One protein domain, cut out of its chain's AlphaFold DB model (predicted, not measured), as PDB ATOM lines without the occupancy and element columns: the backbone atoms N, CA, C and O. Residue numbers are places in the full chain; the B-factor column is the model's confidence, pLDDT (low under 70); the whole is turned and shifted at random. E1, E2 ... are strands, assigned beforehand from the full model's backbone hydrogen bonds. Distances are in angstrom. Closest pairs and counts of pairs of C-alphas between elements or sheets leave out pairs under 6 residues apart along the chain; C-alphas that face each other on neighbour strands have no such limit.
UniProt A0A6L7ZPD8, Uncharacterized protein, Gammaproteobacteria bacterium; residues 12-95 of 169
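This is residues 12 to 95 of the 169 residues of an uncharacterized protein of Gammaproteobacteria bacterium (UniProt A0A6L7ZPD8). Look for a small sandwich, two antiparallel sheets face to face: a larger one of four strands, E2 to E5, covered on one face by a smaller one of E1, E6 and E7. Before E1, the long opening stretch, residues 12 to 26, folds back so that residues 16 and 17 pair with E1. The printed part has 84 residues, with seven named strands, E1 to E7 along the chain, and no named helix; the class is all strand, though under half of the residues, 41, are in named strands. The sheet orders are E2 - E3 - E4 - E5 and E1 - E6 - E7. The whole is compact, with a radius of gyration of the C-alphas of 12.6 A and spans of 38 by 30 by 20 A.

Start at C-alpha 27, (23.124, 20.132, -4.984), where E1 begins; it runs 9.4 A to residue 30. E2 holds residues 38 to 43 and measures 16.6 A. Find C-alpha 46 at (33.083, 17.650, 1.697); from there E3 runs 22.7 A to residue 53. E4, residues 56 to 63, measures 23.5 A. E5 covers residues 72 to 77, 17.6 A, and E6 residues 83 to 87, 13.5 A. E7, residues 92 to 95, spans 10.2 A and ends at C-alpha 95, (16.447, 26.353, 1.932).

Begin with E2, E3, E4 and E5, a meander, each strand the antiparallel neighbour of the one before. Look at hairpin E2 and E3 for N 41 and O 48, 2.8 A apart, at hairpin E3 and E4 for N 49 and O 60, 2.8 A, and at hairpin E4 and E5 for N 59 and O 74, 2.8 A. In the smaller sheet, E1 and E6 are antiparallel at 144 degrees, with N 28 and O 86 at 2.9 A; in the hairpin E6 and E7, N 94 and O 85 are at 2.8 A. The facing parts of the sheets are 9.9 A centre to centre, their strands at 22 degrees. E5 and E7 have as closest C-alphas those of Gly 72 and Lys 92, 5.0 A apart. E1 and E2 are only just apart, at 8.4 A.

The C-alphas farthest apart, those of Glu 22 and Asp 54, are 39.2 A from each other. The printed part has no cut and no long link. The model's mean pLDDT over the printed part is 77.6; look for values under 70 in residues 12 to 25, 66 to 68 and 78 to 81.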
ATOM      1  N   GLU A  12      26.465   8.405   6.762       58.44
ATOM      2  CA  GLU A  12      25.716   8.153   5.532       58.44
ATOM      3  C   GLU A  12      26.296   8.961   4.376       58.44
ATOM      4  O   GLU A  12      26.690  10.121   4.527       58.44
ATOM      5  N   LYS A  13      26.356   8.325   3.202       60.72
ATOM      6  CA  LYS A  13      26.751   8.995   1.968       60.72
ATOM      7  C   LYS A  13      25.561   9.799   1.459       60.72
ATOM      8  O   LYS A  13      24.520   9.218   1.156       60.72
ATOM      9  N   LEU A  14      25.728  11.112   1.335       62.97
ATOM     10  CA  LEU A  14      24.692  11.950   0.741       62.97
ATOM     11  C   LEU A  14      24.694  11.799  -0.777       62.97
ATOM     12  O   LEU A  14      25.738  11.673  -1.418       62.97
ATOM     13  N   GLU A  15      23.501  11.824  -1.355       55.44
ATOM     14  CA  GLU A  15      23.308  11.728  -2.795       55.44
ATOM     15  C   GLU A  15      22.870  13.080  -3.364       55.44
ATOM     16  O   GLU A  15      21.995  13.754  -2.812       55.44
ATOM     17  N   SER A  16      23.442  13.440  -4.513       58.78
ATOM     18  CA  SER A  16      23.059  14.628  -5.272       58.78
ATOM     19  C   SER A  16      21.593  14.563  -5.712       58.78
ATOM     20  O   SER A  16      21.105  13.504  -6.121       58.78
ATOM     21  N   VAL A  17      20.907  15.703  -5.694       61.06
ATOM     22  CA  VAL A  17      19.550  15.873  -6.217       61.06
ATOM     23  C   VAL A  17      19.560  16.966  -7.274       61.06
ATOM     24  O   VAL A  17      20.123  18.040  -7.077       61.06
ATOM     25  N   ARG A  18      18.914  16.701  -8.411       57.97
ATOM     26  CA  ARG A  18      18.738  17.711  -9.456       57.97
ATOM     27  C   ARG A  18      17.680  18.712  -9.020       57.97
ATOM     28  O   ARG A  18      16.523  18.347  -8.844       57.97
ATOM     29  N   LEU A  19      18.073  19.973  -8.885       62.31
ATOM     30  CA  LEU A  19      17.149  21.074  -8.642       62.31
ATOM     31  C   LEU A  19      17.225  22.051  -9.801       62.31
ATOM     32  O   LEU A  19      18.278  22.631 -10.028       62.31
ATOM     33  N   ASP A  20      16.086  22.218 -10.472       57.78
ATOM     34  CA  ASP A  20      15.861  23.093 -11.623       57.78
ATOM     35  C   ASP A  20      16.813  22.845 -12.824       57.78
ATOM     36  O   ASP A  20      18.027  23.019 -12.733       57.78
ATOM     37  N   PRO A  21      16.295  22.451 -14.000       53.12
ATOM     38  CA  PRO A  21      17.135  22.045 -15.125       53.12
ATOM     39  C   PRO A  21      17.878  23.226 -15.769       53.12
ATOM     40  O   PRO A  21      18.756  23.009 -16.604       53.12
ATOM     41  N   GLU A  22      17.536  24.471 -15.416       51.09
ATOM     42  CA  GLU A  22      18.147  25.668 -15.991       51.09
ATOM     43  C   GLU A  22      19.470  26.040 -15.311       51.09
ATOM     44  O   GLU A  22      20.175  26.935 -15.789       51.09
ATOM     45  N   LYS A  23      19.848  25.363 -14.217       55.16
ATOM     46  CA  LYS A  23      21.100  25.644 -13.518       55.16
ATOM     47  C   LYS A  23      21.907  24.383 -13.223       55.16
ATOM     48  O   LYS A  23      21.472  23.481 -12.521       55.16
ATOM     49  N   ASP A  24      23.142  24.376 -13.716       54.47
ATOM     50  CA  ASP A  24      24.144  23.335 -13.475       54.47
ATOM     51  C   ASP A  24      24.696  23.456 -12.038       54.47
ATOM     52  O   ASP A  24      25.844  23.853 -11.825       54.47
ATOM     53  N   HIS A  25      23.861  23.196 -11.031       62.16
ATOM     54  CA  HIS A  25      24.284  23.100  -9.635       62.16
ATOM     55  C   HIS A  25      24.347  21.638  -9.213       62.16
ATOM     56  O   HIS A  25      23.422  20.866  -9.458       62.16
ATOM     57  N   ASP A  26      25.448  21.277  -8.561       71.31
ATOM     58  CA  ASP A  26      25.578  19.990  -7.893       71.31
ATOM     59  C   ASP A  26      25.121  20.189  -6.444       71.31
ATOM     60  O   ASP A  26      25.816  20.765  -5.604       71.31
ATOM     61  N   LEU A  27      23.843  19.880  -6.225       74.31
ATOM     62  CA  LEU A  27      23.124  20.132  -4.984       74.31
ATOM     63  C   LEU A  27      22.904  18.818  -4.265       74.31
ATOM     64  O   LEU A  27      22.505  17.826  -4.868       74.31
ATOM     65  N   VAL A  28      23.123  18.829  -2.960       80.69
ATOM     66  CA  VAL A  28      23.061  17.627  -2.136       80.69
ATOM     67  C   VAL A  28      22.004  17.811  -1.068       80.69
ATOM     68  O   VAL A  28      22.039  18.789  -0.323       80.69
ATOM     69  N   ALA A  29      21.043  16.886  -1.027       82.31
ATOM     70  CA  ALA A  29      19.985  16.879  -0.025       82.31
ATOM     71  C   ALA A  29      20.569  16.636   1.363       82.31
ATOM     72  O   ALA A  29      21.308  15.671   1.556       82.31
ATOM     73  N   ILE A  30      20.228  17.508   2.308       83.31
ATOM     74  CA  ILE A  30      20.641  17.372   3.700       83.31
ATOM     75  C   ILE A  30      19.495  16.708   4.462       83.31
ATOM     76  O   ILE A  30      18.374  17.210   4.406       83.31
ATOM     77  N   PRO A  31      19.737  15.578   5.142       78.12
ATOM     78  CA  PRO A  31      18.699  14.898   5.894       78.12
ATOM     79  C   PRO A  31      18.193  15.778   7.037       78.12
ATOM     80  O   PRO A  31      18.896  16.664   7.528       78.12
ATOM     81  N   ALA A  32      16.963  15.504   7.467       75.88
ATOM     82  CA  ALA A  32      16.411  16.150   8.643       75.88
ATOM     83  C   ALA A  32      17.256  15.795   9.885       75.88
ATOM     84  O   ALA A  32      17.702  14.651  10.010       75.88
ATOM     85  N   PRO A  33      17.481  16.753  10.795       78.25
ATOM     86  CA  PRO A  33      18.216  16.506  12.027       78.25
ATOM     87  C   PRO A  33      17.426  15.564  12.938       78.25
ATOM     88  O   PRO A  33      16.221  15.736  13.119       78.25
ATOM     89  N   GLU A  34      18.103  14.606  13.565       75.81
ATOM     90  CA  GLU A  34      17.516  13.876  14.691       75.81
ATOM     91  C   GLU A  34      17.584  14.753  15.954       75.81
ATOM     92  O   GLU A  34      18.566  15.475  16.167       75.81
ATOM     93  N   GLU A  35      16.554  14.713  16.802       72.81
ATOM     94  CA  GLU A  35      16.518  15.513  18.032       72.81
ATOM     95  C   GLU A  35      17.696  15.187  18.958       72.81
ATOM     96  O   GLU A  35      17.993  14.022  19.228       72.81
ATOM     97  N   ALA A  36      18.344  16.232  19.484       74.00
ATOM     98  CA  ALA A  36      19.447  16.113  20.440       74.00
ATOM     99  C   ALA A  36      20.598  15.203  19.953       74.00
ATOM    100  O   ALA A  36      21.203  14.463  20.736       74.00
ATOM    101  N   SER A  37      20.890  15.252  18.652       81.50
ATOM    102  CA  SER A  37      21.885  14.409  17.992       81.50
ATOM    103  C   SER A  37      23.045  15.213  17.406       81.50
ATOM    104  O   SER A  37      22.981  16.431  17.228       81.50
ATOM    105  N   LYS A  38      24.125  14.499  17.088       85.50
ATOM    106  CA  LYS A  38      25.217  15.004  16.265       85.50
ATOM    107  C   LYS A  38      25.555  13.961  15.211       85.50
ATOM    108  O   LYS A  38      25.962  12.853  15.564       85.50
ATOM    109  N   SER A  39      25.430  14.346  13.948       83.75
ATOM    110  CA  SER A  39      25.610  13.465  12.796       83.75
ATOM    111  C   SER A  39      26.593  14.073  11.806       83.75
ATOM    112  O   SER A  39      26.629  15.288  11.612       83.75
ATOM    113  N   THR A  40      27.398  13.219  11.181       85.56
ATOM    114  CA  THR A  40      28.421  13.624  10.217       85.56
ATOM    115  C   THR A  40      28.228  12.837   8.935       85.56
ATOM    116  O   THR A  40      28.252  11.607   8.938       85.56
ATOM    117  N   TYR A  41      28.071  13.562   7.837       83.88
ATOM    118  CA  TYR A  41      27.784  13.023   6.522       83.88
ATOM    119  C   TYR A  41      28.949  13.274   5.577       83.88
ATOM    120  O   TYR A  41      29.472  14.387   5.489       83.88
ATOM    121  N   GLU A  42      29.329  12.239   4.834       83.25
ATOM    122  CA  GLU A  42      30.380  12.350   3.832       83.25
ATOM    123  C   GLU A  42      29.789  12.630   2.449       83.25
ATOM    124  O   GLU A  42      28.923  11.912   1.944       83.25
ATOM    125  N   LEU A  43      30.343  13.654   1.813       80.69
ATOM    126  CA  LEU A  43      30.148  14.021   0.419       80.69
ATOM    127  C   LEU A  43      31.531  14.045  -0.249       80.69
ATOM    128  O   LEU A  43      32.510  14.277   0.444       80.69
ATOM    129  N   ASP A  44      31.667  13.742  -1.539       81.19
ATOM    130  CA  ASP A  44      32.964  13.381  -2.160       81.19
ATOM    131  C   ASP A  44      34.182  14.174  -1.624       81.19
ATOM    132  O   ASP A  44      35.037  13.587  -0.950       81.19
ATOM    133  N   ASP A  45      34.172  15.501  -1.791       85.50
ATOM    134  CA  ASP A  45      35.207  16.422  -1.291       85.50
ATOM    135  C   ASP A  45      34.821  17.164   0.006       85.50
ATOM    136  O   ASP A  45      35.590  17.986   0.509       85.50
ATOM    137  N   PHE A  46      33.643  16.891   0.576       86.44
ATOM    138  CA  PHE A  46      33.083  17.650   1.697       86.44
ATOM    139  C   PHE A  46      32.612  16.773   2.862       86.44
ATOM    140  O   PHE A  46      32.219  15.622   2.712       86.44
ATOM    141  N   GLU A  47      32.603  17.339   4.054       88.38
ATOM    142  CA  GLU A  47      31.981  16.748   5.231       88.38
ATOM    143  C   GLU A  47      30.915  17.707   5.747       88.38
ATOM    144  O   GLU A  47      31.170  18.907   5.863       88.38
ATOM    145  N   ILE A  48      29.720  17.192   6.022       87.31
ATOM    146  CA  ILE A  48      28.612  17.976   6.564       87.31
ATOM    147  C   ILE A  48      28.307  17.479   7.966       87.31
ATOM    148  O   ILE A  48      27.941  16.325   8.161       87.31
ATOM    149  N   GLU A  49      28.445  18.363   8.943       88.75
ATOM    150  CA  GLU A  49      28.085  18.118  10.328       88.75
ATOM    151  C   GLU A  49      26.735  18.768  10.631       88.75
ATOM    152  O   GLU A  49      26.508  19.937  10.306       88.75
ATOM    153  N   ILE A  50      25.849  18.000  11.258       88.00
ATOM    154  CA  ILE A  50      24.558  18.453  11.760       88.00
ATOM    155  C   ILE A  50      24.561  18.243  13.269       88.00
ATOM    156  O   ILE A  50      24.775  17.128  13.739       88.00
ATOM    157  N   GLU A  51      24.334  19.305  14.031       87.12
ATOM    158  CA  GLU A  51      24.258  19.267  15.490       87.12
ATOM    159  C   GLU A  51      22.922  19.860  15.939       87.12
ATOM    160  O   GLU A  51      22.649  21.036  15.709       87.12
ATOM    161  N   SER A  52      22.082  19.041  16.570       85.00
ATOM    162  CA  SER A  52      20.845  19.461  17.226       85.00
ATOM    163  C   SER A  52      21.085  19.540  18.730       85.00
ATOM    164  O   SER A  52      21.420  18.541  19.372       85.00
ATOM    165  N   LYS A  53      20.951  20.735  19.307       83.31
ATOM    166  CA  LYS A  53      21.162  20.972  20.736       83.31
ATOM    167  C   LYS A  53      20.462  22.248  21.194       83.31
ATOM    168  O   LYS A  53      20.505  23.248  20.489       83.31
ATOM    169  N   ASP A  54      19.908  22.234  22.409       80.94
ATOM    170  CA  ASP A  54      19.355  23.423  23.078       80.94
ATOM    171  C   ASP A  54      18.341  24.181  22.187       80.94
ATOM    172  O   ASP A  54      18.473  25.386  21.977       80.94
ATOM    173  N   ASP A  55      17.377  23.450  21.611       81.31
ATOM    174  CA  ASP A  55      16.346  23.964  20.690       81.31
ATOM    175  C   ASP A  55      16.898  24.637  19.423       81.31
ATOM    176  O   ASP A  55      16.213  25.420  18.766       81.31
ATOM    177  N   LYS A  56      18.136  24.318  19.041       84.50
ATOM    178  CA  LYS A  56      18.778  24.800  17.821       84.50
ATOM    179  C   LYS A  56      19.326  23.657  16.999       84.50
ATOM    180  O   LYS A  56      19.776  22.645  17.534       84.50
ATOM    181  N   VAL A  57      19.342  23.858  15.690       85.56
ATOM    182  CA  VAL A  57      20.021  22.968  14.758       85.56
ATOM    183  C   VAL A  57      21.054  23.756  13.980       85.56
ATOM    184  O   VAL A  57      20.753  24.765  13.339       85.56
ATOM    185  N   LYS A  58      22.285  23.264  14.041       88.25
ATOM    186  CA  LYS A  58      23.450  23.819  13.380       88.25
ATOM    187  C   LYS A  58      23.903  22.892  12.262       88.25
ATOM    188  O   LYS A  58      24.095  21.701  12.481       88.25
ATOM    189  N   TYR A  59      24.123  23.468  11.088       88.75
ATOM    190  CA  TYR A  59      24.659  22.796   9.912       88.75
ATOM    191  C   TYR A  59      25.999  23.430   9.559       88.75
ATOM    192  O   TYR A  59      26.112  24.654   9.456       88.75
ATOM    193  N   GLU A  60      27.021  22.607   9.364       90.31
ATOM    194  CA  GLU A  60      28.354  23.050   8.968       90.31
ATOM    195  C   GLU A  60      28.890  22.167   7.853       90.31
ATOM    196  O   GLU A  60      28.881  20.949   7.967       90.31
ATOM    197  N   ALA A  61      29.390  22.782   6.786       88.88
ATOM    198  CA  ALA A  61      30.105  22.087   5.726       88.88
ATOM    199  C   ALA A  61      31.601  22.403   5.816       88.88
ATOM    200  O   ALA A  61      31.985  23.556   6.026       88.88
ATOM    201  N   ARG A  62      32.449  21.391   5.627       89.31
ATOM    202  CA  ARG A  62      33.915  21.483   5.613       89.31
ATOM    203  C   ARG A  62      34.469  20.792   4.377       89.31
ATOM    204  O   ARG A  62      33.882  19.830   3.894       89.31
ATOM    205  N   GLU A  63      35.595  21.266   3.862       87.69
ATOM    206  CA  GLU A  63      36.310  20.593   2.772       87.69
ATOM    207  C   GLU A  63      37.247  19.535   3.366       87.69
ATOM    208  O   GLU A  63      37.982  19.806   4.324       87.69
ATOM    209  N   LYS A  64      37.212  18.308   2.839       84.25
ATOM    210  CA  LYS A  64      37.993  17.201   3.398       84.25
ATOM    211  C   LYS A  64      39.485  17.518   3.352       84.25
ATOM    212  O   LYS A  64      40.020  17.983   2.351       84.25
ATOM    213  N   GLY A  65      40.174  17.237   4.456       74.62
ATOM    214  CA  GLY A  65      41.612  17.490   4.580       74.62
ATOM    215  C   GLY A  65      41.989  18.947   4.869       74.62
ATOM    216  O   GLY A  65      43.182  19.239   4.956       74.62
ATOM    217  N   THR A  66      41.014  19.839   5.068       69.69
ATOM    218  CA  THR A  66      41.245  21.195   5.590       69.69
ATOM    219  C   THR A  66      40.990  21.229   7.102       69.69
ATOM    220  O   THR A  66      40.078  20.576   7.603       69.69
ATOM    221  N   LEU A  67      41.836  21.946   7.853       56.84
ATOM    222  CA  LEU A  67      41.677  22.180   9.303       56.84
ATOM    223  C   LEU A  67      40.960  23.515   9.589       56.84
ATOM    224  O   LEU A  67      40.960  23.988  10.725       56.84
ATOM    225  N   ASP A  68      40.414  24.141   8.550       65.56
ATOM    226  CA  ASP A  68      39.901  25.504   8.564       65.56
ATOM    227  C   ASP A  68      38.456  25.610   9.085       65.56
ATOM    228  O   ASP A  68      37.766  24.619   9.351       65.56
ATOM    229  N   GLU A  69      38.015  26.862   9.250       74.62
ATOM    230  CA  GLU A  69      36.631  27.239   9.543       74.62
ATOM    231  C   GLU A  69      35.646  26.612   8.533       74.62
ATOM    232  O   GLU A  69      36.005  26.372   7.376       74.62
ATOM    233  N   PRO A  70      34.392  26.339   8.942       83.31
ATOM    234  CA  PRO A  70      33.386  25.794   8.038       83.31
ATOM    235  C   PRO A  70      33.201  26.693   6.806       83.31
ATOM    236  O   PRO A  70      32.995  27.900   6.919       83.31
ATOM    237  N   ILE A  71      33.237  26.085   5.617       84.50
ATOM    238  CA  ILE A  71      33.061  26.771   4.325       84.50
ATOM    239  C   ILE A  71      31.605  27.177   4.074       84.50
ATOM    240  O   ILE A  71      31.339  28.042   3.245       84.50
ATOM    241  N   GLY A  72      30.672  26.558   4.797       80.50
ATOM    242  CA  GLY A  72      29.260  26.897   4.816       80.50
ATOM    243  C   GLY A  72      28.692  26.637   6.205       80.50
ATOM    244  O   GLY A  72      29.050  25.650   6.848       80.50
ATOM    245  N   HIS A  73      27.811  27.520   6.664       85.75
ATOM    246  CA  HIS A  73      27.197  27.435   7.983       85.75
ATOM    247  C   HIS A  73      25.743  27.910   7.927       85.75
ATOM    248  O   HIS A  73      25.431  28.879   7.232       85.75
ATOM    249  N   TRP A  74      24.867  27.220   8.650       84.69
ATOM    250  CA  TRP A  74      23.472  27.600   8.846       84.69
ATOM    251  C   TRP A  74      23.037  27.237  10.271       84.69
ATOM    252  O   TRP A  74      23.405  26.176  10.771       84.69
ATOM    253  N   GLU A  75      22.255  28.096  10.922       86.12
ATOM    254  CA  GLU A  75      21.683  27.856  12.254       86.12
ATOM    255  C   GLU A  75      20.206  28.261  12.242       86.12
ATOM    256  O   GLU A  75      19.864  29.324  11.723       86.12
ATOM    257  N   VAL A  76      19.345  27.402  12.788       83.88
ATOM    258  CA  VAL A  76      17.887  27.594  12.889       83.88
ATOM    259  C   VAL A  76      17.375  27.084  14.228       83.88
ATOM    260  O   VAL A  76      18.020  26.251  14.868       83.88
ATOM    261  N   GLU A  77      16.212  27.575  14.644       82.06
ATOM    262  CA  GLU A  77      15.497  27.040  15.805       82.06
ATOM    263  C   GLU A  77      14.932  25.651  15.464       82.06
ATOM    264  O   GLU A  77      14.466  25.421  14.351       82.06
ATOM    265  N   SER A  78      14.993  24.696  16.398       69.75
ATOM    266  CA  SER A  78      14.618  23.294  16.138       69.75
ATOM    267  C   SER A  78      13.119  23.100  15.903       69.75
ATOM    268  O   SER A  78      12.718  22.136  15.257       69.75
ATOM    269  N   GLU A  79      12.299  24.043  16.381       67.31
ATOM    270  CA  GLU A  79      10.857  24.075  16.123       67.31
ATOM    271  C   GLU A  79      10.536  24.436  14.661       67.31
ATOM    272  O   GLU A  79       9.447  24.135  14.169       67.31
ATOM    273  N   GLU A  80      11.476  25.052  13.935       69.94
ATOM    274  CA  GLU A  80      11.340  25.265  12.502       69.94
ATOM    275  C   GLU A  80      11.765  23.998  11.752       69.94
ATOM    276  O   GLU A  80      12.947  23.668  11.651       69.94
ATOM    277  N   GLN A  81      10.804  23.285  11.163       69.12
ATOM    278  CA  GLN A  81      11.126  22.199  10.240       69.12
ATOM    279  C   GLN A  81      11.675  22.795   8.936       69.12
ATOM    280  O   GLN A  81      10.943  23.400   8.148       69.12
ATOM    281  N   VAL A  82      12.986  22.657   8.722       78.56
ATOM    282  CA  VAL A  82      13.694  23.245   7.576       78.56
ATOM    283  C   VAL A  82      14.305  22.149   6.718       78.56
ATOM    284  O   VAL A  82      15.113  21.357   7.190       78.56
ATOM    285  N   HIS A  83      13.957  22.143   5.433       84.56
ATOM    286  CA  HIS A  83      14.590  21.274   4.442       84.56
ATOM    287  C   HIS A  83      15.736  22.030   3.778       84.56
ATOM    288  O   HIS A  83      15.529  23.124   3.242       84.56
ATOM    289  N   LEU A  84      16.942  21.466   3.813       84.88
ATOM    290  CA  LEU A  84      18.149  22.116   3.305       84.88
ATOM    291  C   LEU A  84      18.799  21.308   2.182       84.88
ATOM    292  O   LEU A  84      18.748  20.080   2.132       84.88
ATOM    293  N   VAL A  85      19.475  22.027   1.292       85.75
ATOM    294  CA  VAL A  85      20.457  21.467   0.361       85.75
ATOM    295  C   VAL A  85      21.783  22.185   0.506       85.75
ATOM    296  O   VAL A  85      21.819  23.373   0.825       85.75
ATOM    297  N   PHE A  86      22.875  21.484   0.225       85.94
ATOM    298  CA  PHE A  86      24.198  22.081   0.100       85.94
ATOM    299  C   PHE A  86      24.599  22.175  -1.375       85.94
ATOM    300  O   PHE A  86      24.573  21.179  -2.092       85.94
ATOM    301  N   ASP A  87      24.948  23.379  -1.833       85.44
ATOM    302  CA  ASP A  87      25.495  23.629  -3.172       85.44
ATOM    303  C   ASP A  87      27.008  23.465  -3.128       85.44
ATOM    304  O   ASP A  87      27.702  24.326  -2.582       85.44
ATOM    305  N   THR A  88      27.530  22.379  -3.698       82.38
ATOM    306  CA  THR A  88      28.970  22.076  -3.658       82.38
ATOM    307  C   THR A  88      29.798  23.094  -4.434       82.38
ATOM    308  O   THR A  88      30.934  23.392  -4.063       82.38
ATOM    309  N   LYS A  89      29.219  23.696  -5.480       81.81
ATOM    310  CA  LYS A  89      29.896  24.697  -6.312       81.81
ATOM    311  C   LYS A  89      29.944  26.058  -5.635       81.81
ATOM    312  O   LYS A  89      30.966  26.737  -5.693       81.81
ATOM    313  N   GLN A  90      28.840  26.470  -5.014       82.62
ATOM    314  CA  GLN A  90      28.757  27.746  -4.295       82.62
ATOM    315  C   GLN A  90      29.202  27.652  -2.832       82.62
ATOM    316  O   GLN A  90      29.302  28.687  -2.177       82.62
ATOM    317  N   LYS A  91      29.455  26.439  -2.328       86.00
ATOM    318  CA  LYS A  91      29.843  26.139  -0.945       86.00
ATOM    319  C   LYS A  91      28.870  26.735   0.084       86.00
ATOM    320  O   LYS A  91      29.287  27.295   1.089       86.00
ATOM    321  N   LYS A  92      27.558  26.650  -0.169       86.12
ATOM    322  CA  LYS A  92      26.531  27.261   0.697       86.12
ATOM    323  C   LYS A  92      25.295  26.387   0.874       86.12
ATOM    324  O   LYS A  92      24.888  25.687  -0.054       86.12
ATOM    325  N   PHE A  93      24.665  26.497   2.042       86.00
ATOM    326  CA  PHE A  93      23.344  25.920   2.291       86.00
ATOM    327  C   PHE A  93      22.244  26.766   1.642       86.00
ATOM    328  O   PHE A  93      22.336  27.994   1.583       86.00
ATOM    329  N   GLN A  94      21.203  26.106   1.142       84.69
ATOM    330  CA  GLN A  94      20.002  26.736   0.600       84.69
ATOM    331  C   GLN A  94      18.761  26.051   1.163       84.69
ATOM    332  O   GLN A  94      18.729  24.828   1.306       84.69
ATOM    333  N   ARG A  95      17.732  26.849   1.450       84.69
ATOM    334  CA  ARG A  95      16.447  26.353   1.932       84.69
ATOM    335  C   ARG A  95      15.573  25.887   0.778       84.69
ATOM    336  O   ARG A  95      15.420  26.570  -0.237       84.69
TER     337      ARG A  95